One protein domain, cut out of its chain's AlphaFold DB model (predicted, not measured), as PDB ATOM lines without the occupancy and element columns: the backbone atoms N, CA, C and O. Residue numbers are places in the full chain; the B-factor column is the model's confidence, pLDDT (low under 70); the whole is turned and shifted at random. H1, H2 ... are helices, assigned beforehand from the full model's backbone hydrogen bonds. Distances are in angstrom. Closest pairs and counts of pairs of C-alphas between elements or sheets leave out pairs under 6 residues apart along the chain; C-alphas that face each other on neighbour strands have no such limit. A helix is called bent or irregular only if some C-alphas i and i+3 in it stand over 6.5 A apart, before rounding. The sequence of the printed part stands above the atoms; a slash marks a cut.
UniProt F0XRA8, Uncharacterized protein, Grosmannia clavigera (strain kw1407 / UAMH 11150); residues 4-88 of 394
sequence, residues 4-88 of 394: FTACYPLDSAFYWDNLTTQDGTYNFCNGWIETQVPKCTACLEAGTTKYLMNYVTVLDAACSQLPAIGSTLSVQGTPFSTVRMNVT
ATOM      1  N   PHE A   4     150.164 133.283 107.469       58.28
ATOM      2  CA  PHE A   4     149.212 133.448 108.570       58.28
ATOM      3  C   PHE A   4     149.520 132.561 109.778       58.28
ATOM      4  O   PHE A   4     149.273 132.975 110.901       58.28
ATOM      5  N   THR A   5     150.117 131.380 109.598       72.12
ATOM      6  CA  THR A   5     150.358 130.449 110.717       72.12
ATOM      7  C   THR A   5     151.397 130.956 111.715       72.12
ATOM      8  O   THR A   5     151.269 130.687 112.904       72.12
ATOM      9  N   ALA A   6     152.408 131.708 111.262       81.31
ATOM     10  CA  ALA A   6     153.435 132.260 112.149       81.31
ATOM     11  C   ALA A   6     152.952 133.498 112.924       81.31
ATOM     12  O   ALA A   6     153.402 133.734 114.043       81.31
ATOM     13  N   CYS A   7     152.032 134.270 112.339       87.25
ATOM     14  CA  CYS A   7     151.451 135.467 112.950       87.25
ATOM     15  C   CYS A   7     150.126 135.193 113.679       87.25
ATOM     16  O   CYS A   7     149.629 136.075 114.368       87.25
ATOM     17  N   TYR A   8     149.580 133.978 113.576       89.38
ATOM     18  CA  TYR A   8     148.316 133.576 114.199       89.38
ATOM     19  C   TYR A   8     148.217 133.892 115.705       89.38
ATOM     20  O   TYR A   8     147.175 134.373 116.136       89.38
ATOM     21  N   PRO A   9     149.274 133.720 116.526       89.50
ATOM     22  CA  PRO A   9     149.199 134.081 117.943       89.50
ATOM     23  C   PRO A   9     149.012 135.583 118.217       89.50
ATOM     24  O   PRO A   9     148.677 135.945 119.336       89.50
ATOM     25  N   LEU A  10     149.261 136.447 117.228       89.75
ATOM     26  CA  LEU A  10     149.105 137.904 117.323       89.75
ATOM     27  C   LEU A  10     147.752 138.384 116.767       89.75
ATOM     28  O   LEU A  10     147.455 139.574 116.820       89.75
ATOM     29  N   ASP A  11     146.923 137.476 116.245       89.50
ATOM     30  CA  ASP A  11     145.666 137.803 115.563       89.50
ATOM     31  C   ASP A  11     144.691 138.570 116.471       89.50
ATOM     32  O   ASP A  11     144.106 139.576 116.070       89.50
ATOM     33  N   SER A  12     144.613 138.186 117.748       87.44
ATOM     34  CA  SER A  12     143.798 138.879 118.752       87.44
ATOM     35  C   SER A  12     144.233 140.320 119.013       87.44
ATOM     36  O   SER A  12     143.411 141.130 119.431       87.44
ATOM     37  N   ALA A  13     145.508 140.648 118.790       88.62
ATOM     38  CA  ALA A  13     146.003 142.010 118.945       88.62
ATOM     39  C   ALA A  13     145.752 142.856 117.688       88.62
ATOM     40  O   ALA A  13     145.433 144.035 117.804       88.62
ATOM     41  N   PHE A  14     145.838 142.268 116.488       89.00
ATOM     42  CA  PHE A  14     145.523 142.987 115.245       89.00
ATOM     43  C   PHE A  14     144.036 143.322 115.120       89.00
ATOM     44  O   PHE A  14     143.689 144.395 114.631       89.00
ATOM     45  N   TYR A  15     143.168 142.423 115.582       87.56
ATOM     46  CA  TYR A  15     141.716 142.602 115.569       87.56
ATOM     47  C   TYR A  15     141.162 143.003 116.941       87.56
ATOM     48  O   TYR A  15     140.017 142.673 117.265       87.56
ATOM     49  N   TRP A  16     141.966 143.705 117.750       85.81
ATOM     50  CA  TRP A  16     141.561 144.112 119.092       85.81
ATOM     51  C   TRP A  16     140.255 144.905 119.054       85.81
ATOM     52  O   TRP A  16     140.127 145.860 118.289       85.81
ATOM     53  N   ASP A  17     139.287 144.455 119.854       84.69
ATOM     54  CA  ASP A  17     137.933 145.006 119.959       84.69
ATOM     55  C   ASP A  17     137.299 145.398 118.607       84.69
ATOM     56  O   ASP A  17     136.689 146.452 118.464       84.69
ATOM     57  N   ASN A  18     137.480 144.573 117.565       86.06
ATOM     58  CA  ASN A  18     136.946 144.825 116.219       86.06
ATOM     59  C   ASN A  18     137.360 146.191 115.621       86.06
ATOM     60  O   ASN A  18     136.607 146.805 114.862       86.06
ATOM     61  N   LEU A  19     138.564 146.660 115.969       82.75
ATOM     62  CA  LEU A  19     139.150 147.925 115.520       82.75
ATOM     63  C   LEU A  19     138.316 149.154 115.930       82.75
ATOM     64  O   LEU A  19     138.327 150.179 115.239       82.75
ATOM     65  N   THR A  20     137.578 149.072 117.041       82.88
ATOM     66  CA  THR A  20     136.883 150.242 117.582       82.88
ATOM     67  C   THR A  20     137.899 151.263 118.105       82.88
ATOM     68  O   THR A  20     138.983 150.935 118.585       82.88
ATOM     69  N   THR A  21     137.548 152.545 118.016       77.12
ATOM     70  CA  THR A  21     138.338 153.658 118.572       77.12
ATOM     71  C   THR A  21     137.817 154.120 119.935       77.12
ATOM     72  O   THR A  21     138.212 155.178 120.418       77.12
ATOM     73  N   GLN A  22     136.881 153.370 120.529       75.56
ATOM     74  CA  GLN A  22     136.277 153.705 121.824       75.56
ATOM     75  C   GLN A  22     137.208 153.356 122.993       75.56
ATOM     76  O   GLN A  22     137.126 153.973 124.054       75.56
ATOM     77  N   ASP A  23     138.111 152.408 122.761       77.75
ATOM     78  CA  ASP A  23     139.121 151.949 123.699       77.75
ATOM     79  C   ASP A  23     140.413 152.785 123.645       77.75
ATOM     80  O   ASP A  23     140.663 153.570 122.728       77.75
ATOM     81  N   GLY A  24     141.268 152.613 124.655       80.50
ATOM     82  CA  GLY A  24     142.576 153.259 124.721       80.50
ATOM     83  C   GLY A  24     143.484 152.856 123.555       80.50
ATOM     84  O   GLY A  24     143.533 151.691 123.163       80.50
ATOM     85  N   THR A  25     144.265 153.812 123.042       82.94
ATOM     86  CA  THR A  25     145.125 153.678 121.846       82.94
ATOM     87  C   THR A  25     146.092 152.486 121.882       82.94
ATOM     88  O   THR A  25     146.470 151.982 120.830       82.94
ATOM     89  N   TYR A  26     146.473 152.013 123.073       87.31
ATOM     90  CA  TYR A  26     147.411 150.901 123.273       87.31
ATOM     91  C   TYR A  26     146.768 149.668 123.926       87.31
ATOM     92  O   TYR A  26     147.475 148.762 124.362       87.31
ATOM     93  N   ASN A  27     145.434 149.594 123.999       88.94
ATOM     94  CA  ASN A  27     144.743 148.464 124.631       88.94
ATOM     95  C   ASN A  27     145.014 147.127 123.920       88.94
ATOM     96  O   ASN A  27     145.037 146.082 124.572       88.94
ATOM     97  N   PHE A  28     145.327 147.163 122.619       89.81
ATOM     98  CA  PHE A  28     145.745 145.990 121.847       89.81
ATOM     99  C   PHE A  28     146.994 145.295 122.415       89.81
ATOM    100  O   PHE A  28     147.183 144.096 122.199       89.81
ATOM    101  N   CYS A  29     147.812 146.006 123.199       91.88
ATOM    102  CA  CYS A  29     148.992 145.443 123.845       91.88
ATOM    103  C   CYS A  29     148.665 144.367 124.886       91.88
ATOM    104  O   CYS A  29     149.509 143.526 125.173       91.88
ATOM    105  N   ASN A  30     147.433 144.317 125.402       89.94
ATOM    106  CA  ASN A  30     147.001 143.255 126.314       89.94
ATOM    107  C   ASN A  30     146.938 141.874 125.625       89.94
ATOM    108  O   ASN A  30     147.129 140.841 126.259       89.94
ATOM    109  N   GLY A  31     146.693 141.852 124.311       88.19
ATOM    110  CA  GLY A  31     146.748 140.644 123.487       88.19
ATOM    111  C   GLY A  31     148.086 140.440 122.771       88.19
ATOM    112  O   GLY A  31     148.198 139.507 121.976       88.19
ATOM    113  N   TRP A  32     149.076 141.316 122.987       92.62
ATOM    114  CA  TRP A  32     150.341 141.293 122.257       92.62
ATOM    115  C   TRP A  32     151.318 140.290 122.866       92.62
ATOM    116  O   TRP A  32     151.590 140.302 124.064       92.62
ATOM    117  N   ILE A  33     151.872 139.410 122.028       91.56
ATOM    118  CA  ILE A  33     152.804 138.364 122.457       91.56
ATOM    119  C   ILE A  33     154.176 138.623 121.826       91.56
ATOM    120  O   ILE A  33     154.497 138.076 120.769       91.56
ATOM    121  N   GLU A  34     155.011 139.408 122.509       88.75
ATOM    122  CA  GLU A  34     156.353 139.825 122.049       88.75
ATOM    123  C   GLU A  34     157.224 138.639 121.596       88.75
ATOM    124  O   GLU A  34     157.911 138.682 120.578       88.75
ATOM    125  N   THR A  35     157.130 137.499 122.287       89.50
ATOM    126  CA  THR A  35     157.914 136.293 121.955       89.50
ATOM    127  C   THR A  35     157.579 135.675 120.589       89.50
ATOM    128  O   THR A  35     158.367 134.886 120.058       89.50
ATOM    129  N   GLN A  36     156.423 136.003 120.005       90.50
ATOM    130  CA  GLN A  36     155.992 135.501 118.694       90.50
ATOM    131  C   GLN A  36     156.330 136.475 117.559       90.50
ATOM    132  O   GLN A  36     156.358 136.068 116.393       90.50
ATOM    133  N   VAL A  37     156.676 137.725 117.878       90.88
ATOM    134  CA  VAL A  37     157.044 138.762 116.903       90.88
ATOM    135  C   VAL A  37     158.234 138.350 116.025       90.88
ATOM    136  O   VAL A  37     158.123 138.470 114.800       90.88
ATOM    137  N   PRO A  38     159.337 137.771 116.547       90.06
ATOM    138  CA  PRO A  38     160.450 137.326 115.705       90.06
ATOM    139  C   PRO A  38     160.056 136.233 114.703       90.06
ATOM    140  O   PRO A  38     160.567 136.203 113.587       90.06
ATOM    141  N   LYS A  39     159.121 135.350 115.077       89.69
ATOM    142  CA  LYS A  39     158.648 134.260 114.210       89.69
ATOM    143  C   LYS A  39     157.725 134.783 113.115       89.69
ATOM    144  O   LYS A  39     157.871 134.400 111.956       89.69
ATOM    145  N   CYS A  40     156.809 135.680 113.478       90.69
ATOM    146  CA  CYS A  40     155.919 136.343 112.532       90.69
ATOM    147  C   CYS A  40     156.718 137.194 111.530       90.69
ATOM    148  O   CYS A  40     156.575 137.018 110.323       90.69
ATOM    149  N   THR A  41     157.636 138.039 112.009       90.38
ATOM    150  CA  THR A  41     158.471 138.891 111.143       90.38
ATOM    151  C   THR A  41     159.384 138.086 110.218       90.38
ATOM    152  O   THR A  41     159.451 138.405 109.035       90.38
ATOM    153  N   ALA A  42     160.010 137.001 110.693       88.94
ATOM    154  CA  ALA A  42     160.807 136.111 109.841       88.94
ATOM    155  C   ALA A  42     159.965 135.423 108.749       88.94
ATOM    156  O   ALA A  42     160.423 135.239 107.623       88.94
ATOM    157  N   CYS A  43     158.712 135.071 109.056       89.75
ATOM    158  CA  CYS A  43     157.794 134.514 108.067       89.75
ATOM    159  C   CYS A  43     157.348 135.560 107.030       89.75
ATOM    160  O   CYS A  43     157.208 135.235 105.850       89.75
ATOM    161  N   LEU A  44     157.120 136.805 107.459       89.19
ATOM    162  CA  LEU A  44     156.742 137.918 106.582       89.19
ATOM    163  C   LEU A  44     157.897 138.358 105.672       89.19
ATOM    164  O   LEU A  44     157.659 138.758 104.534       89.19
ATOM    165  N   GLU A  45     159.139 138.218 106.134       87.06
ATOM    166  CA  GLU A  45     160.349 138.518 105.361       87.06
ATOM    167  C   GLU A  45     160.507 137.606 104.131       87.06
ATOM    168  O   GLU A  45     160.954 138.056 103.072       87.06
ATOM    169  N   ALA A  46     160.069 136.348 104.236       84.69
ATOM    170  CA  ALA A  46     160.029 135.395 103.124       84.69
ATOM    171  C   ALA A  46     158.858 135.631 102.145       84.69
ATOM    172  O   ALA A  46     158.783 134.986 101.098       84.69
ATOM    173  N   GLY A  47     157.923 136.523 102.486       82.44
ATOM    174  CA  GLY A  47     156.747 136.839 101.683       82.44
ATOM    175  C   GLY A  47     157.000 137.865 100.574       82.44
ATOM    176  O   GLY A  47     158.089 138.411 100.403       82.44
ATOM    177  N   THR A  48     155.948 138.162  99.810       79.25
ATOM    178  CA  THR A  48     155.962 139.210  98.773       79.25
ATOM    179  C   THR A  48     155.782 140.614  99.361       79.25
ATOM    180  O   THR A  48     156.295 141.589  98.818       79.25
ATOM    181  N   THR A  49     155.092 140.729 100.496       84.94
ATOM    182  CA  THR A  49     154.747 141.990 101.166       84.94
ATOM    183  C   THR A  49     155.692 142.284 102.332       84.94
ATOM    184  O   THR A  49     155.306 142.268 103.500       84.94
ATOM    185  N   LYS A  50     156.952 142.590 102.006       86.06
ATOM    186  CA  LYS A  50     158.022 142.821 102.997       86.06
ATOM    187  C   LYS A  50     157.746 143.985 103.954       86.06
ATOM    188  O   LYS A  50     158.171 143.940 105.095       86.06
ATOM    189  N   TYR A  51     156.975 144.991 103.550       90.00
ATOM    190  CA  TYR A  51     156.614 146.113 104.428       90.00
ATOM    191  C   TYR A  51     155.734 145.695 105.625       90.00
ATOM    192  O   TYR A  51     155.671 146.407 106.622       90.00
ATOM    193  N   LEU A  52     155.066 144.535 105.583       90.31
ATOM    194  CA  LEU A  52     154.256 144.074 106.717       90.31
ATOM    195  C   LEU A  52     155.113 143.752 107.942       90.31
ATOM    196  O   LEU A  52     154.669 143.984 109.061       90.31
ATOM    197  N   MET A  53     156.348 143.272 107.755       91.12
ATOM    198  CA  MET A  53     157.239 143.017 108.892       91.12
ATOM    199  C   MET A  53     157.546 144.313 109.650       91.12
ATOM    200  O   MET A  53     157.600 144.310 110.872       91.12
ATOM    201  N   ASN A  54     157.644 145.428 108.925       92.19
ATOM    202  CA  ASN A  54     157.876 146.756 109.472       92.19
ATOM    203  C   ASN A  54     156.671 147.248 110.277       92.19
ATOM    204  O   ASN A  54     156.852 147.815 111.350       92.19
ATOM    205  N   TYR A  55     155.451 146.957 109.823       91.44
ATOM    206  CA  TYR A  55     154.237 147.247 110.584       91.44
ATOM    207  C   TYR A  55     154.173 146.464 111.904       91.44
ATOM    208  O   TYR A  55     153.902 147.044 112.952       91.44
ATOM    209  N   VAL A  56     154.502 145.166 111.878       92.00
ATOM    210  CA  VAL A  56     154.570 144.343 113.099       92.00
ATOM    211  C   VAL A  56     155.631 144.882 114.063       92.00
ATOM    212  O   VAL A  56     155.367 144.977 115.257       92.00
ATOM    213  N   THR A  57     156.794 145.310 113.561       91.88
ATOM    214  CA  THR A  57     157.840 145.934 114.387       91.88
ATOM    215  C   THR A  57     157.385 147.249 115.034       91.88
ATOM    216  O   THR A  57     157.766 147.533 116.165       91.88
ATOM    217  N   VAL A  58     156.566 148.061 114.356       91.75
ATOM    218  CA  VAL A  58     156.009 149.301 114.942       91.75
ATOM    219  C   VAL A  58     155.062 148.991 116.088       91.75
ATOM    220  O   VAL A  58     155.122 149.650 117.121       91.75
ATOM    221  N   LEU A  59     154.193 147.997 115.915       91.50
ATOM    222  CA  LEU A  59     153.260 147.583 116.962       91.50
ATOM    223  C   LEU A  59     153.997 146.984 118.163       91.50
ATOM    224  O   LEU A  59     153.658 147.294 119.301       91.50
ATOM    225  N   ASP A  60     155.064 146.224 117.910       91.69
ATOM    226  CA  ASP A  60     155.947 145.707 118.955       91.69
ATOM    227  C   ASP A  60     156.622 146.832 119.747       91.69
ATOM    228  O   ASP A  60     156.579 146.863 120.978       91.69
ATOM    229  N   ALA A  61     157.167 147.825 119.041       90.44
ATOM    230  CA  ALA A  61     157.724 149.022 119.655       90.44
ATOM    231  C   ALA A  61     156.674 149.800 120.457       90.44
ATOM    232  O   ALA A  61     156.985 150.300 121.537       90.44
ATOM    233  N   ALA A  62     155.438 149.906 119.959       90.56
ATOM    234  CA  ALA A  62     154.357 150.607 120.646       90.56
ATOM    235  C   ALA A  62     153.994 149.920 121.968       90.56
ATOM    236  O   ALA A  62     153.826 150.610 122.972       90.56
ATOM    237  N   CYS A  63     153.965 148.584 121.988       91.19
ATOM    238  CA  CYS A  63     153.728 147.801 123.201       91.19
ATOM    239  C   CYS A  63     154.940 147.696 124.132       91.19
ATOM    240  O   CYS A  63     154.766 147.493 125.327       91.19
ATOM    241  N   SER A  64     156.154 147.900 123.624       89.94
ATOM    242  CA  SER A  64     157.350 147.987 124.468       89.94
ATOM    243  C   SER A  64     157.499 149.366 125.122       89.94
ATOM    244  O   SER A  64     157.941 149.477 126.263       89.94
ATOM    245  N   GLN A  65     157.184 150.438 124.385       89.00
ATOM    246  CA  GLN A  65     157.462 151.816 124.804       89.00
ATOM    247  C   GLN A  65     156.274 152.500 125.495       89.00
ATOM    248  O   GLN A  65     156.516 153.432 126.257       89.00
ATOM    249  N   LEU A  66     155.028 152.077 125.223       88.19
ATOM    250  CA  LEU A  66     153.771 152.708 125.681       88.19
ATOM    251  C   LEU A  66     153.883 154.245 125.781       88.19
ATOM    252  O   LEU A  66     153.769 154.813 126.873       88.19
ATOM    253  N   PRO A  67     154.161 154.936 124.660       84.94
ATOM    254  CA  PRO A  67     154.374 156.373 124.694       84.94
ATOM    255  C   PRO A  67     153.121 157.108 125.186       84.94
ATOM    256  O   PRO A  67     151.986 156.711 124.919       84.94
ATOM    257  N   ALA A  68     153.320 158.219 125.898       81.81
ATOM    258  CA  ALA A  68     152.221 159.108 126.253       81.81
ATOM    259  C   ALA A  68     151.569 159.673 124.980       81.81
ATOM    260  O   ALA A  68     152.239 159.882 123.964       81.81
ATOM    261  N   ILE A  69     150.271 159.961 125.040       80.06
ATOM    262  CA  ILE A  69     149.534 160.535 123.909       80.06
ATOM    263  C   ILE A  69     150.239 161.823 123.447       80.06
ATOM    264  O   ILE A  69     150.531 162.703 124.256       80.06
ATOM    265  N   GLY A  70     150.541 161.914 122.150       78.00
ATOM    266  CA  GLY A  70     151.268 163.040 121.553       78.00
ATOM    267  C   GLY A  70     152.799 162.923 121.580       78.00
ATOM    268  O   GLY A  70     153.474 163.805 121.054       78.00
ATOM    269  N   SER A  71     153.360 161.849 122.143       79.12
ATOM    270  CA  SER A  71     154.793 161.549 122.047       79.12
ATOM    271  C   SER A  71     155.094 160.578 120.902       79.12
ATOM    272  O   SER A  71     154.276 159.740 120.525       79.12
ATOM    273  N   THR A  72     156.268 160.741 120.295       82.94
ATOM    274  CA  THR A  72     156.701 159.964 119.131       82.94
ATOM    275  C   THR A  72     157.302 158.630 119.547       82.94
ATOM    276  O   THR A  72     158.108 158.565 120.472       82.94
ATOM    277  N   LEU A  73     156.969 157.581 118.803       86.88
ATOM    278  CA  LEU A  73     157.584 156.267 118.926       86.88
ATOM    279  C   LEU A  73     159.045 156.301 118.442       86.88
ATOM    280  O   LEU A  73     159.323 156.819 117.359       86.88
ATOM    281  N   SER A  74     159.975 155.728 119.208       86.56
ATOM    282  CA  SER A  74     161.375 155.614 118.791       86.56
ATOM    283  C   SER A  74     161.562 154.363 117.931       86.56
ATOM    284  O   SER A  74     161.580 153.243 118.443       86.56
ATOM    285  N   VAL A  75     161.673 154.541 116.614       89.12
ATOM    286  CA  VAL A  75     161.938 153.458 115.653       89.12
ATOM    287  C   VAL A  75     162.955 153.932 114.625       89.12
ATOM    288  O   VAL A  75     162.917 155.078 114.179       89.12
ATOM    289  N   GLN A  76     163.846 153.031 114.213       87.44
ATOM    290  CA  GLN A  76     164.790 153.273 113.132       87.44
ATOM    291  C   GLN A  76     164.287 152.643 111.826       87.44
ATOM    292  O   GLN A  76     164.183 151.419 111.712       87.44
ATOM    293  N   GLY A  77     164.020 153.488 110.827       85.12
ATOM    294  CA  GLY A  77     163.581 153.091 109.485       85.12
ATOM    295  C   GLY A  77     162.257 153.740 109.072       85.12
ATOM    296  O   GLY A  77     161.737 154.603 109.773       85.12
ATOM    297  N   THR A  78     161.717 153.336 107.916       86.62
ATOM    298  CA  THR A  78     160.417 153.818 107.418       86.62
ATOM    299  C   THR A  78     159.415 152.664 107.274       86.62
ATOM    300  O   THR A  78     159.777 151.595 106.770       86.62
ATOM    301  N   PRO A  79     158.141 152.846 107.684       88.50
ATOM    302  CA  PRO A  79     157.169 151.750 107.778       88.50
ATOM    303  C   PRO A  79     156.815 151.133 106.421       88.50
ATOM    304  O   PRO A  79     156.441 149.967 106.348       88.50
ATOM    305  N   PHE A  80     156.979 151.895 105.341       91.00
ATOM    306  CA  PHE A  80     156.711 151.454 103.972       91.00
ATOM    307  C   PHE A  80     157.945 150.883 103.258       91.00
ATOM    308  O   PHE A  80     157.853 150.486 102.096       91.00
ATOM    309  N   SER A  81     159.105 150.837 103.921       88.12
ATOM    310  CA  SER A  81     160.312 150.241 103.348       88.12
ATOM    311  C   SER A  81     160.170 148.726 103.189       88.12
ATOM    312  O   SER A  81     159.376 148.073 103.864       88.12
ATOM    313  N   THR A  82     160.987 148.149 102.311       87.19
ATOM    314  CA  THR A  82     161.190 146.692 102.216       87.19
ATOM    315  C   THR A  82     162.337 146.200 103.102       87.19
ATOM    316  O   THR A  82     162.566 144.997 103.195       87.19
ATOM    317  N   VAL A  83     163.054 147.126 103.746       87.50
ATOM    318  CA  VAL A  83     164.146 146.856 104.685       87.50
ATOM    319  C   VAL A  83     163.589 146.783 106.101       87.50
ATOM    320  O   VAL A  83     162.746 147.601 106.464       87.50
ATOM    321  N   ARG A  84     164.081 145.827 106.897       84.38
ATOM    322  CA  ARG A  84     163.667 145.614 108.288       84.38
ATOM    323  C   ARG A  84     163.909 146.860 109.140       84.38
ATOM    324  O   ARG A  84     165.044 147.316 109.251       84.38
ATOM    325  N   MET A  85     162.852 147.368 109.764       88.56
ATOM    326  CA  MET A  85     162.959 148.385 110.808       88.56
ATOM    327  C   MET A  85     163.452 147.767 112.109       88.56
ATOM    328  O   MET A  85     163.196 146.591 112.380       88.56
ATOM    329  N   ASN A  86     164.133 148.573 112.917       84.56
ATOM    330  CA  ASN A  86     164.594 148.157 114.230       84.56
ATOM    331  C   ASN A  86     163.950 149.023 115.311       84.56
ATOM    332  O   ASN A  86     163.884 150.249 115.174       84.56
ATOM    333  N   VAL A  87     163.478 148.382 116.380       82.00
ATOM    334  CA  VAL A  87     162.983 149.100 117.554       82.00
ATOM    335  C   VAL A  87     164.193 149.698 118.247       82.00
ATOM    336  O   VAL A  87     165.036 148.979 118.783       82.00
ATOM    337  N   THR A  88     164.304 151.017 118.220       81.19
ATOM    338  CA  THR A  88     165.262 151.703 119.073       81.19
ATOM    339  C   THR A  88     164.605 151.860 120.428       81.19
ATOM    340  O   THR A  88     163.527 152.437 120.541       81.19
TER     341      THR A  88
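Overview. This is residues 4 to 88 of the 394 residues of an uncharacterized protein of Grosmannia clavigera (strain kw1407 / UAMH 11150) (UniProt F0XRA8). Two helices, H4 and H5, form a hairpin, with H1 packed crosswise on H4; the short H2 and H3 sit near one end, and residues 66 to 88, without a named element, fold back past H5 on the side away from H1. The 85 printed residues include five named helices, H1 to H5 along the chain, and no named strand: the class is all helix. The whole is compact, radius of gyration of the C-alphas 12.7 A, spanning 35 by 27 by 20 A.

Arrangement. Begin with H1, residues 4 to 14, which touches H3, residues 27 to 31, closest at the C-alphas of Ala 13 and Gly 31, 4.8 A. H2, residues 16 to 19, only just touches H3, with 3 pairs of C-alphas within 8 A, Trp 16 and Phe 28 closest at 5.4 A. H1 touches H4, residues 34 to 45, at a steep tilt of 52 degrees, opposite ways; look at C-alphas 7 and 40, the closest, 4.6 A. H4 and H5, residues 51 to 65, touch as a helical hairpin at a shallow tilt of 16 degrees, opposite ways, C-alphas 41 and 53 closest at 4.9 A. H2 is apart from both. In H5 every O i to N i+4 pair is within hydrogen-bond range; in H4 6 of 8 are, in H1 2 of 7 with 5 of 8 i+3 pairs, in H3 0 of 1 with 2 of 2, and H2 is too short for such a pair.

Along the chain. Find C-alpha 4 at (149.212, 133.448, 108.570); H1 runs 12.2 A and is irregular, C-alphas 6 and 9 being 7.4 A apart. H2 is 5.8 A long and H3 8.2 A. H4, 17.2 A, is only just irregular: C-alphas 35 and 38 are 6.8 A apart. H5 runs 21.2 A to C-alpha 65 at (157.462, 151.816, 124.804). Further on, residues 75 to 76 pair with 86 to 87, antiparallel.

Size, cuts and confidence. The farthest C-alphas, of Gln 22 and Ala 46, are 35.3 A apart. The printed part has no cut and no long link between helices. Mean pLDDT of the printed part is 86.6; residue 4 is under 70.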